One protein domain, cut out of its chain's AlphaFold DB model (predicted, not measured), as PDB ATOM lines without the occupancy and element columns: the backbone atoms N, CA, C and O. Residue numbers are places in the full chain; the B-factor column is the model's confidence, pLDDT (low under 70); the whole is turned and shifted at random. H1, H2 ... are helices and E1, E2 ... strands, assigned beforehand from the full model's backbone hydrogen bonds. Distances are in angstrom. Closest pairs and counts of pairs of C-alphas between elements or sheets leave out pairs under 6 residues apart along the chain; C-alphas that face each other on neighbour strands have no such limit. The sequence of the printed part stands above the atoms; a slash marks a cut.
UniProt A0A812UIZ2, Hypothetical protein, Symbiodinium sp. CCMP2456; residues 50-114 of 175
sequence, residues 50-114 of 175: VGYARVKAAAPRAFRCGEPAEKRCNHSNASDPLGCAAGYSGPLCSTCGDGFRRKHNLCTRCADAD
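What this domain is: This is residues 50 to 114 of the 175 residues of the protein "Hypothetical protein" of Symbiodinium sp. CCMP2456 (UniProt A0A812UIZ2). A rod with little regular structure: a small hairpin of E1 and E2 lies towards one end, another of E3 and E4 towards the other, with one-turn helix H1 and long loops between. The 65 printed residues run E1, E2, H1, E3, E4, each sheet antiparallel; the class is mixed, with only 18 residues in named elements. It is compact, with a radius of gyration of the C-alphas of 11.2 A and spans of 41 by 19 by 18 A.

How they stand to each other: E1, residues 52 to 54, and E2, residues 62 to 64, form a hairpin, N 53 to O 63 being 2.9 A. H1, residues 69 to 72, has its one O i to N i+3 pair within hydrogen-bond range and is too short for i+4. E3, residues 100 to 103, and E4, residues 106 to 109, form a hairpin, N 101 to O 108 being 2.8 A. E1 and E3 are apart.

Where its parts are: E1 begins at C-alpha 52 (143.456, 156.917, 171.721). E4, 9.9 A long, ends at C-alpha 109 (134.759, 177.247, 169.328).

The domain as a whole: The printed part has no cut. The link H1 to E3 is long, 27 residues. Residues 77, 79 and 112 to 114 are under pLDDT 70.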
ATOM      1  N   VAL A  50     138.429 154.682 171.923       91.38
ATOM      2  CA  VAL A  50     138.116 155.949 172.600       91.38
ATOM      3  C   VAL A  50     139.231 156.322 173.585       91.38
ATOM      4  O   VAL A  50     139.679 155.518 174.397       91.38
ATOM      5  N   GLY A  51     139.692 157.572 173.522       92.00
ATOM      6  CA  GLY A  51     140.830 158.066 174.299       92.00
ATOM      7  C   GLY A  51     142.199 157.825 173.652       92.00
ATOM      8  O   GLY A  51     143.206 158.302 174.188       92.00
ATOM      9  N   TYR A  52     142.246 157.162 172.496       92.38
ATOM     10  CA  TYR A  52     143.456 156.917 171.721       92.38
ATOM     11  C   TYR A  52     143.368 157.569 170.340       92.38
ATOM     12  O   TYR A  52     142.299 157.712 169.751       92.38
ATOM     13  N   ALA A  53     144.515 157.984 169.816       92.50
ATOM     14  CA  ALA A  53     144.640 158.503 168.463       92.50
ATOM     15  C   ALA A  53     145.926 158.003 167.822       92.50
ATOM     16  O   ALA A  53     146.911 157.668 168.487       92.50
ATOM     17  N   ARG A  54     145.928 157.971 166.497       91.62
ATOM     18  CA  ARG A  54     147.126 157.650 165.731       91.62
ATOM     19  C   ARG A  54     148.043 158.872 165.699       91.62
ATOM     20  O   ARG A  54     147.596 160.013 165.756       91.62
ATOM     21  N   VAL A  55     149.350 158.638 165.607       89.62
ATOM     22  CA  VAL A  55     150.336 159.726 165.428       89.62
ATOM     23  C   VAL A  55     150.347 160.212 163.977       89.62
ATOM     24  O   VAL A  55     150.619 161.379 163.708       89.62
ATOM     25  N   LYS A  56     150.034 159.311 163.041       89.00
ATOM     26  CA  LYS A  56     149.942 159.562 161.604       89.00
ATOM     27  C   LYS A  56     148.755 158.789 161.033       89.00
ATOM     28  O   LYS A  56     148.430 157.708 161.527       89.00
ATOM     29  N   ALA A  57     148.148 159.314 159.972       83.75
ATOM     30  CA  ALA A  57     147.176 158.568 159.180       83.75
ATOM     31  C   ALA A  57     147.744 157.197 158.776       83.75
ATOM     32  O   ALA A  57     148.928 157.080 158.450       83.75
ATOM     33  N   ALA A  58     146.899 156.169 158.836       85.75
ATOM     34  CA  ALA A  58     147.260 154.783 158.565       85.75
ATOM     35  C   ALA A  58     148.353 154.179 159.475       85.75
ATOM     36  O   ALA A  58     148.803 153.079 159.212       85.75
ATOM     37  N   ALA A  59     148.778 154.806 160.580       88.94
ATOM     38  CA  ALA A  59     149.717 154.143 161.496       88.94
ATOM     39  C   ALA A  59     149.071 152.889 162.128       88.94
ATOM     40  O   ALA A  59     147.931 152.995 162.576       88.94
ATOM     41  N   PRO A  60     149.766 151.742 162.229       88.44
ATOM     42  CA  PRO A  60     149.187 150.488 162.729       88.44
ATOM     43  C   PRO A  60     148.908 150.492 164.238       88.44
ATOM     44  O   PRO A  60     148.364 149.535 164.768       88.44
ATOM     45  N   ARG A  61     149.313 151.547 164.953       91.00
ATOM     46  CA  ARG A  61     149.174 151.669 166.403       91.00
ATOM     47  C   ARG A  61     148.579 153.017 166.780       91.00
ATOM     48  O   ARG A  61     148.979 154.049 166.230       91.00
ATOM     49  N   ALA A  62     147.690 153.003 167.764       92.81
ATOM     50  CA  ALA A  62     147.185 154.197 168.417       92.81
ATOM     51  C   ALA A  62     147.856 154.407 169.783       92.81
ATOM     52  O   ALA A  62     148.327 153.475 170.435       92.81
ATOM     53  N   PHE A  63     147.914 155.661 170.219       93.56
ATOM     54  CA  PHE A  63     148.515 156.063 171.485       93.56
ATOM     55  C   PHE A  63     147.530 156.902 172.285       93.56
ATOM     56  O   PHE A  63     146.679 157.595 171.727       93.56
ATOM     57  N   ARG A  64     147.654 156.826 173.611       92.62
ATOM     58  CA  ARG A  64     146.747 157.510 174.526       92.62
ATOM     59  C   ARG A  64     146.893 159.018 174.373       92.62
ATOM     60  O   ARG A  64     148.001 159.555 174.393       92.62
ATOM     61  N   CYS A  65     145.766 159.698 174.273       91.38
ATOM     62  CA  CYS A  65     145.738 161.145 174.199       91.38
ATOM     63  C   CYS A  65     145.910 161.799 175.567       91.38
ATOM     64  O   CYS A  65     145.655 161.197 176.611       91.38
ATOM     65  N   GLY A  66     146.332 163.064 175.562       87.38
ATOM     66  CA  GLY A  66     146.434 163.848 176.792       87.38
ATOM     67  C   GLY A  66     145.067 164.068 177.448       87.38
ATOM     68  O   GLY A  66     144.041 164.118 176.771       87.38
ATOM     69  N   GLU A  67     145.051 164.244 178.767       85.56
ATOM     70  CA  GLU A  67     143.802 164.438 179.503       85.56
ATOM     71  C   GLU A  67     143.096 165.757 179.125       85.56
ATOM     72  O   GLU A  67     143.755 166.799 178.988       85.56
ATOM     73  N   PRO A  68     141.754 165.758 178.980       88.19
ATOM     74  CA  PRO A  68     140.834 164.610 179.066       88.19
ATOM     75  C   PRO A  68     140.786 163.782 177.763       88.19
ATOM     76  O   PRO A  68     140.230 164.237 176.762       88.19
ATOM     77  N   ALA A  69     141.323 162.557 177.790       88.56
ATOM     78  CA  ALA A  69     141.599 161.758 176.590       88.56
ATOM     79  C   ALA A  69     140.342 161.467 175.753       88.56
ATOM     80  O   ALA A  69     140.330 161.736 174.558       88.56
ATOM     81  N   GLU A  70     139.259 161.025 176.392       87.81
ATOM     82  CA  GLU A  70     137.974 160.684 175.754       87.81
ATOM     83  C   GLU A  70     137.314 161.867 175.031       87.81
ATOM     84  O   GLU A  70     136.533 161.688 174.100       87.81
ATOM     85  N   LYS A  71     137.611 163.101 175.458       86.69
ATOM     86  CA  LYS A  71     137.075 164.315 174.826       86.69
ATOM     87  C   LYS A  71     137.944 164.812 173.679       86.69
ATOM     88  O   LYS A  71     137.440 165.531 172.821       86.69
ATOM     89  N   ARG A  72     139.240 164.495 173.696       87.94
ATOM     90  CA  ARG A  72     140.190 164.878 172.640       87.94
ATOM     91  C   ARG A  72     140.216 163.862 171.508       87.94
ATOM     92  O   ARG A  72     140.324 164.243 170.347       87.94
ATOM     93  N   CYS A  73     140.108 162.588 171.861       90.06
ATOM     94  CA  CYS A  73     140.263 161.454 170.967       90.06
ATOM     95  C   CYS A  73     139.032 160.579 171.079       90.06
ATOM     96  O   CYS A  73     138.853 159.826 172.034       90.06
ATOM     97  N   ASN A  74     138.148 160.766 170.114       88.06
ATOM     98  CA  ASN A  74     136.899 160.047 170.017       88.06
ATOM     99  C   ASN A  74     136.631 159.839 168.535       88.06
ATOM    100  O   ASN A  74     136.199 160.770 167.849       88.06
ATOM    101  N   HIS A  75     136.919 158.627 168.061       80.25
ATOM    102  CA  HIS A  75     136.752 158.279 166.659       80.25
ATOM    103  C   HIS A  75     135.299 158.443 166.186       80.25
ATOM    104  O   HIS A  75     135.075 158.915 165.077       80.25
ATOM    105  N   SER A  76     134.307 158.166 167.038       77.94
ATOM    106  CA  SER A  76     132.883 158.287 166.689       77.94
ATOM    107  C   SER A  76     132.478 159.713 166.300       77.94
ATOM    108  O   SER A  76     131.526 159.905 165.551       77.94
ATOM    109  N   ASN A  77     133.206 160.718 166.795       69.38
ATOM    110  CA  ASN A  77     133.025 162.132 166.456       69.38
ATOM    111  C   ASN A  77     134.227 162.701 165.691       69.38
ATOM    112  O   ASN A  77     134.436 163.922 165.680       69.38
ATOM    113  N   ALA A  78     135.063 161.831 165.120       70.00
ATOM    114  CA  ALA A  78     136.286 162.269 164.489       70.00
ATOM    115  C   ALA A  78     136.022 162.856 163.110       70.00
ATOM    116  O   ALA A  78     135.312 162.295 162.283       70.00
ATOM    117  N   SER A  79     136.629 164.012 162.871       65.44
ATOM    118  CA  SER A  79     136.660 164.652 161.551       65.44
ATOM    119  C   SER A  79     137.923 164.277 160.771       65.44
ATOM    120  O   SER A  79     138.077 164.681 159.624       65.44
ATOM    121  N   ASP A  80     138.842 163.548 161.413       74.50
ATOM    122  CA  ASP A  80     140.209 163.335 160.955       74.50
ATOM    123  C   ASP A  80     140.586 161.838 161.000       74.50
ATOM    124  O   ASP A  80     140.229 161.152 161.969       74.50
ATOM    125  N   PRO A  81     141.340 161.321 160.006       76.50
ATOM    126  CA  PRO A  81     141.833 159.938 159.986       76.50
ATOM    127  C   PRO A  81     142.719 159.553 161.185       76.50
ATOM    128  O   PRO A  81     142.972 158.370 161.407       76.50
ATOM    129  N   LEU A  82     143.209 160.520 161.964       83.31
ATOM    130  CA  LEU A  82     143.960 160.299 163.202       83.31
ATOM    131  C   LEU A  82     143.071 159.830 164.371       83.31
ATOM    132  O   LEU A  82     143.601 159.285 165.340       83.31
ATOM    133  N   GLY A  83     141.744 160.019 164.295       84.31
ATOM    134  CA  GLY A  83     140.802 159.724 165.388       84.31
ATOM    135  C   GLY A  83     140.568 160.894 166.356       84.31
ATOM    136  O   GLY A  83     140.106 160.694 167.481       84.31
ATOM    137  N   CYS A  84     140.884 162.120 165.937       87.00
ATOM    138  CA  CYS A  84     140.683 163.323 166.742       87.00
ATOM    139  C   CYS A  84     139.234 163.785 166.747       87.00
ATOM    140  O   CYS A  84     138.630 163.926 165.688       87.00
ATOM    141  N   ALA A  85     138.714 164.111 167.931       88.25
ATOM    142  CA  ALA A  85     137.398 164.716 168.075       88.25
ATOM    143  C   ALA A  85     137.338 166.092 167.385       88.25
ATOM    144  O   ALA A  85     138.347 166.791 167.256       88.25
ATOM    145  N   ALA A  86     136.137 166.510 166.980       86.44
ATOM    146  CA  ALA A  86     135.921 167.783 166.298       86.44
ATOM    147  C   ALA A  86     136.569 168.981 167.027       86.44
ATOM    148  O   ALA A  86     136.339 169.218 168.215       86.44
ATOM    149  N   GLY A  87     137.359 169.763 166.289       85.56
ATOM    150  CA  GLY A  87     138.060 170.943 166.804       85.56
ATOM    151  C   GLY A  87     139.426 170.674 167.434       85.56
ATOM    152  O   GLY A  87     140.108 171.633 167.800       85.56
ATOM    153  N   TYR A  88     139.849 169.411 167.520       88.56
ATOM    154  CA  TYR A  88     141.229 169.033 167.818       88.56
ATOM    155  C   TYR A  88     141.972 168.660 166.537       88.56
ATOM    156  O   TYR A  88     141.382 168.159 165.582       88.56
ATOM    157  N   SER A  89     143.274 168.915 166.518       87.69
ATOM    158  CA  SER A  89     144.151 168.626 165.389       87.69
ATOM    159  C   SER A  89     145.557 168.250 165.874       87.69
ATOM    160  O   SER A  89     145.851 168.241 167.076       87.69
ATOM    161  N   GLY A  90     146.422 167.920 164.918       86.06
ATOM    162  CA  GLY A  90     147.812 167.558 165.148       86.06
ATOM    163  C   GLY A  90     148.009 166.151 165.725       86.06
ATOM    164  O   GLY A  90     147.051 165.413 165.976       86.06
ATOM    165  N   PRO A  91     149.273 165.760 165.954       85.06
ATOM    166  CA  PRO A  91     149.593 164.463 166.531       85.06
ATOM    167  C   PRO A  91     148.985 164.345 167.933       85.06
ATOM    168  O   PRO A  91     149.128 165.246 168.770       85.06
ATOM    169  N   LEU A  92     148.290 163.227 168.174       86.75
ATOM    170  CA  LEU A  92     147.571 162.931 169.423       86.75
ATOM    171  C   LEU A  92     146.531 163.985 169.819       86.75
ATOM    172  O   LEU A  92     146.225 164.139 171.006       86.75
ATOM    173  N   CYS A  93     146.008 164.728 168.837       88.38
ATOM    174  CA  CYS A  93     144.927 165.693 169.039       88.38
ATOM    175  C   CYS A  93     145.293 166.736 170.110       88.38
ATOM    176  O   CYS A  93     144.487 167.126 170.961       88.38
ATOM    177  N   SER A  94     146.573 167.118 170.123       88.06
ATOM    178  CA  SER A  94     147.176 167.975 171.144       88.06
ATOM    179  C   SER A  94     146.961 169.463 170.874       88.06
ATOM    180  O   SER A  94     147.049 170.272 171.804       88.06
ATOM    181  N   THR A  95     146.643 169.832 169.633       88.25
ATOM    182  CA  THR A  95     146.372 171.211 169.225       88.25
ATOM    183  C   THR A  95     144.884 171.415 168.946       88.25
ATOM    184  O   THR A  95     144.139 170.463 168.716       88.25
ATOM    185  N   CYS A  96     144.425 172.666 169.010       89.00
ATOM    186  CA  CYS A  96     143.092 173.022 168.528       89.00
ATOM    187  C   CYS A  96     143.176 173.337 167.035       89.00
ATOM    188  O   CYS A  96     144.114 174.011 166.612       89.00
ATOM    189  N   GLY A  97     142.207 172.851 166.265       87.19
ATOM    190  CA  GLY A  97     142.068 173.188 164.851       87.19
ATOM    191  C   GLY A  97     141.547 174.609 164.638       87.19
ATOM    192  O   GLY A  97     141.201 175.327 165.585       87.19
ATOM    193  N   ASP A  98     141.451 175.005 163.374       85.38
ATOM    194  CA  ASP A  98     140.995 176.338 162.994       85.38
ATOM    195  C   ASP A  98     139.579 176.635 163.503       85.38
ATOM    196  O   ASP A  98     138.676 175.798 163.467       85.38
ATOM    197  N   GLY A  99     139.379 177.850 164.017       84.00
ATOM    198  CA  GLY A  99     138.109 178.266 164.619       84.00
ATOM    199  C   GLY A  99     137.876 177.758 166.048       84.00
ATOM    200  O   GLY A  99     136.824 178.052 166.628       84.00
ATOM    201  N   PHE A 100     138.845 177.057 166.647       88.38
ATOM    202  CA  PHE A 100     138.826 176.639 168.048       88.38
ATOM    203  C   PHE A 100     139.984 177.259 168.836       88.38
ATOM    204  O   PHE A 100     141.082 177.476 168.332       88.38
ATOM    205  N   ARG A 101     139.749 177.514 170.123       85.31
ATOM    206  CA  ARG A 101     140.760 177.990 171.073       85.31
ATOM    207  C   ARG A 101     140.814 177.102 172.305       85.31
ATOM    208  O   ARG A 101     139.791 176.566 172.742       85.31
ATOM    209  N   ARG A 102     141.990 177.023 172.926       85.69
ATOM    210  CA  ARG A 102     142.185 176.292 174.182       85.69
ATOM    211  C   ARG A 102     141.599 177.080 175.358       85.69
ATOM    212  O   ARG A 102     141.992 178.214 175.616       85.69
ATOM    213  N   LYS A 103     140.686 176.460 176.105       83.25
ATOM    214  CA  LYS A 103     140.095 176.975 177.348       83.25
ATOM    215  C   LYS A 103     140.013 175.832 178.360       83.25
ATOM    216  O   LYS A 103     139.369 174.829 178.086       83.25
ATOM    217  N   HIS A 104     140.670 175.964 179.516       81.25
ATOM    218  CA  HIS A 104     140.709 174.925 180.565       81.25
ATOM    219  C   HIS A 104     141.014 173.509 180.029       81.25
ATOM    220  O   HIS A 104     140.296 172.560 180.317       81.25
ATOM    221  N   ASN A 105     142.067 173.369 179.213       79.38
ATOM    222  CA  ASN A 105     142.496 172.095 178.606       79.38
ATOM    223  C   ASN A 105     141.525 171.457 177.594       79.38
ATOM    224  O   ASN A 105     141.755 170.320 177.178       79.38
ATOM    225  N   LEU A 106     140.509 172.198 177.152       84.69
ATOM    226  CA  LEU A 106     139.566 171.796 176.111       84.69
ATOM    227  C   LEU A 106     139.622 172.776 174.935       84.69
ATOM    228  O   LEU A 106     139.831 173.975 175.131       84.69
ATOM    229  N   CYS A 107     139.412 172.279 173.721       86.56
ATOM    230  CA  CYS A 107     139.198 173.123 172.552       86.56
ATOM    231  C   CYS A 107     137.727 173.551 172.503       86.56
ATOM    232  O   CYS A 107     136.815 172.731 172.525       86.56
ATOM    233  N   THR A 108     137.500 174.861 172.482       86.50
ATOM    234  CA  THR A 108     136.167 175.483 172.422       86.50
ATOM    235  C   THR A 108     136.081 176.354 171.183       86.50
ATOM    236  O   THR A 108     137.071 177.006 170.848       86.50
ATOM    237  N   ARG A 109     134.927 176.389 170.506       85.31
ATOM    238  CA  ARG A 109     134.759 177.247 169.328       85.31
ATOM    239  C   ARG A 109     134.951 178.711 169.698       85.31
ATOM    240  O   ARG A 109     134.510 179.175 170.750       85.31
ATOM    241  N   CYS A 110     135.576 179.451 168.794       80.50
ATOM    242  CA  CYS A 110     135.781 180.883 168.952       80.50
ATOM    243  C   CYS A 110     134.464 181.681 168.939       80.50
ATOM    244  O   CYS A 110     134.434 182.759 169.511       80.50
ATOM    245  N   ALA A 111     133.369 181.162 168.372       70.00
ATOM    246  CA  ALA A 111     132.059 181.831 168.410       70.00
ATOM    247  C   ALA A 111     131.393 181.782 169.803       70.00
ATOM    248  O   ALA A 111     130.768 182.741 170.243       70.00
ATOM    249  N   ASP A 112     131.591 180.699 170.562       61.50
ATOM    250  CA  ASP A 112     131.008 180.539 171.908       61.50
ATOM    251  C   ASP A 112     131.788 181.319 172.983       61.50
ATOM    252  O   ASP A 112     131.403 181.411 174.153       61.50
ATOM    253  N   ALA A 113     132.926 181.882 172.586       54.12
ATOM    254  CA  ALA A 113     133.806 182.700 173.396       54.12
ATOM    255  C   ALA A 113     133.343 184.149 173.557       54.12
ATOM    256  O   ALA A 113     134.044 184.909 174.235       54.12
ATOM    257  N   ASP A 114     132.204 184.516 172.970       51.06
ATOM    258  CA  ASP A 114     131.607 185.833 173.110       51.06
ATOM    259  C   ASP A 114     131.152 186.075 174.558       51.06
ATOM    260  O   ASP A 114     129.975 186.056 174.924       51.06
TER     261      ASP A 114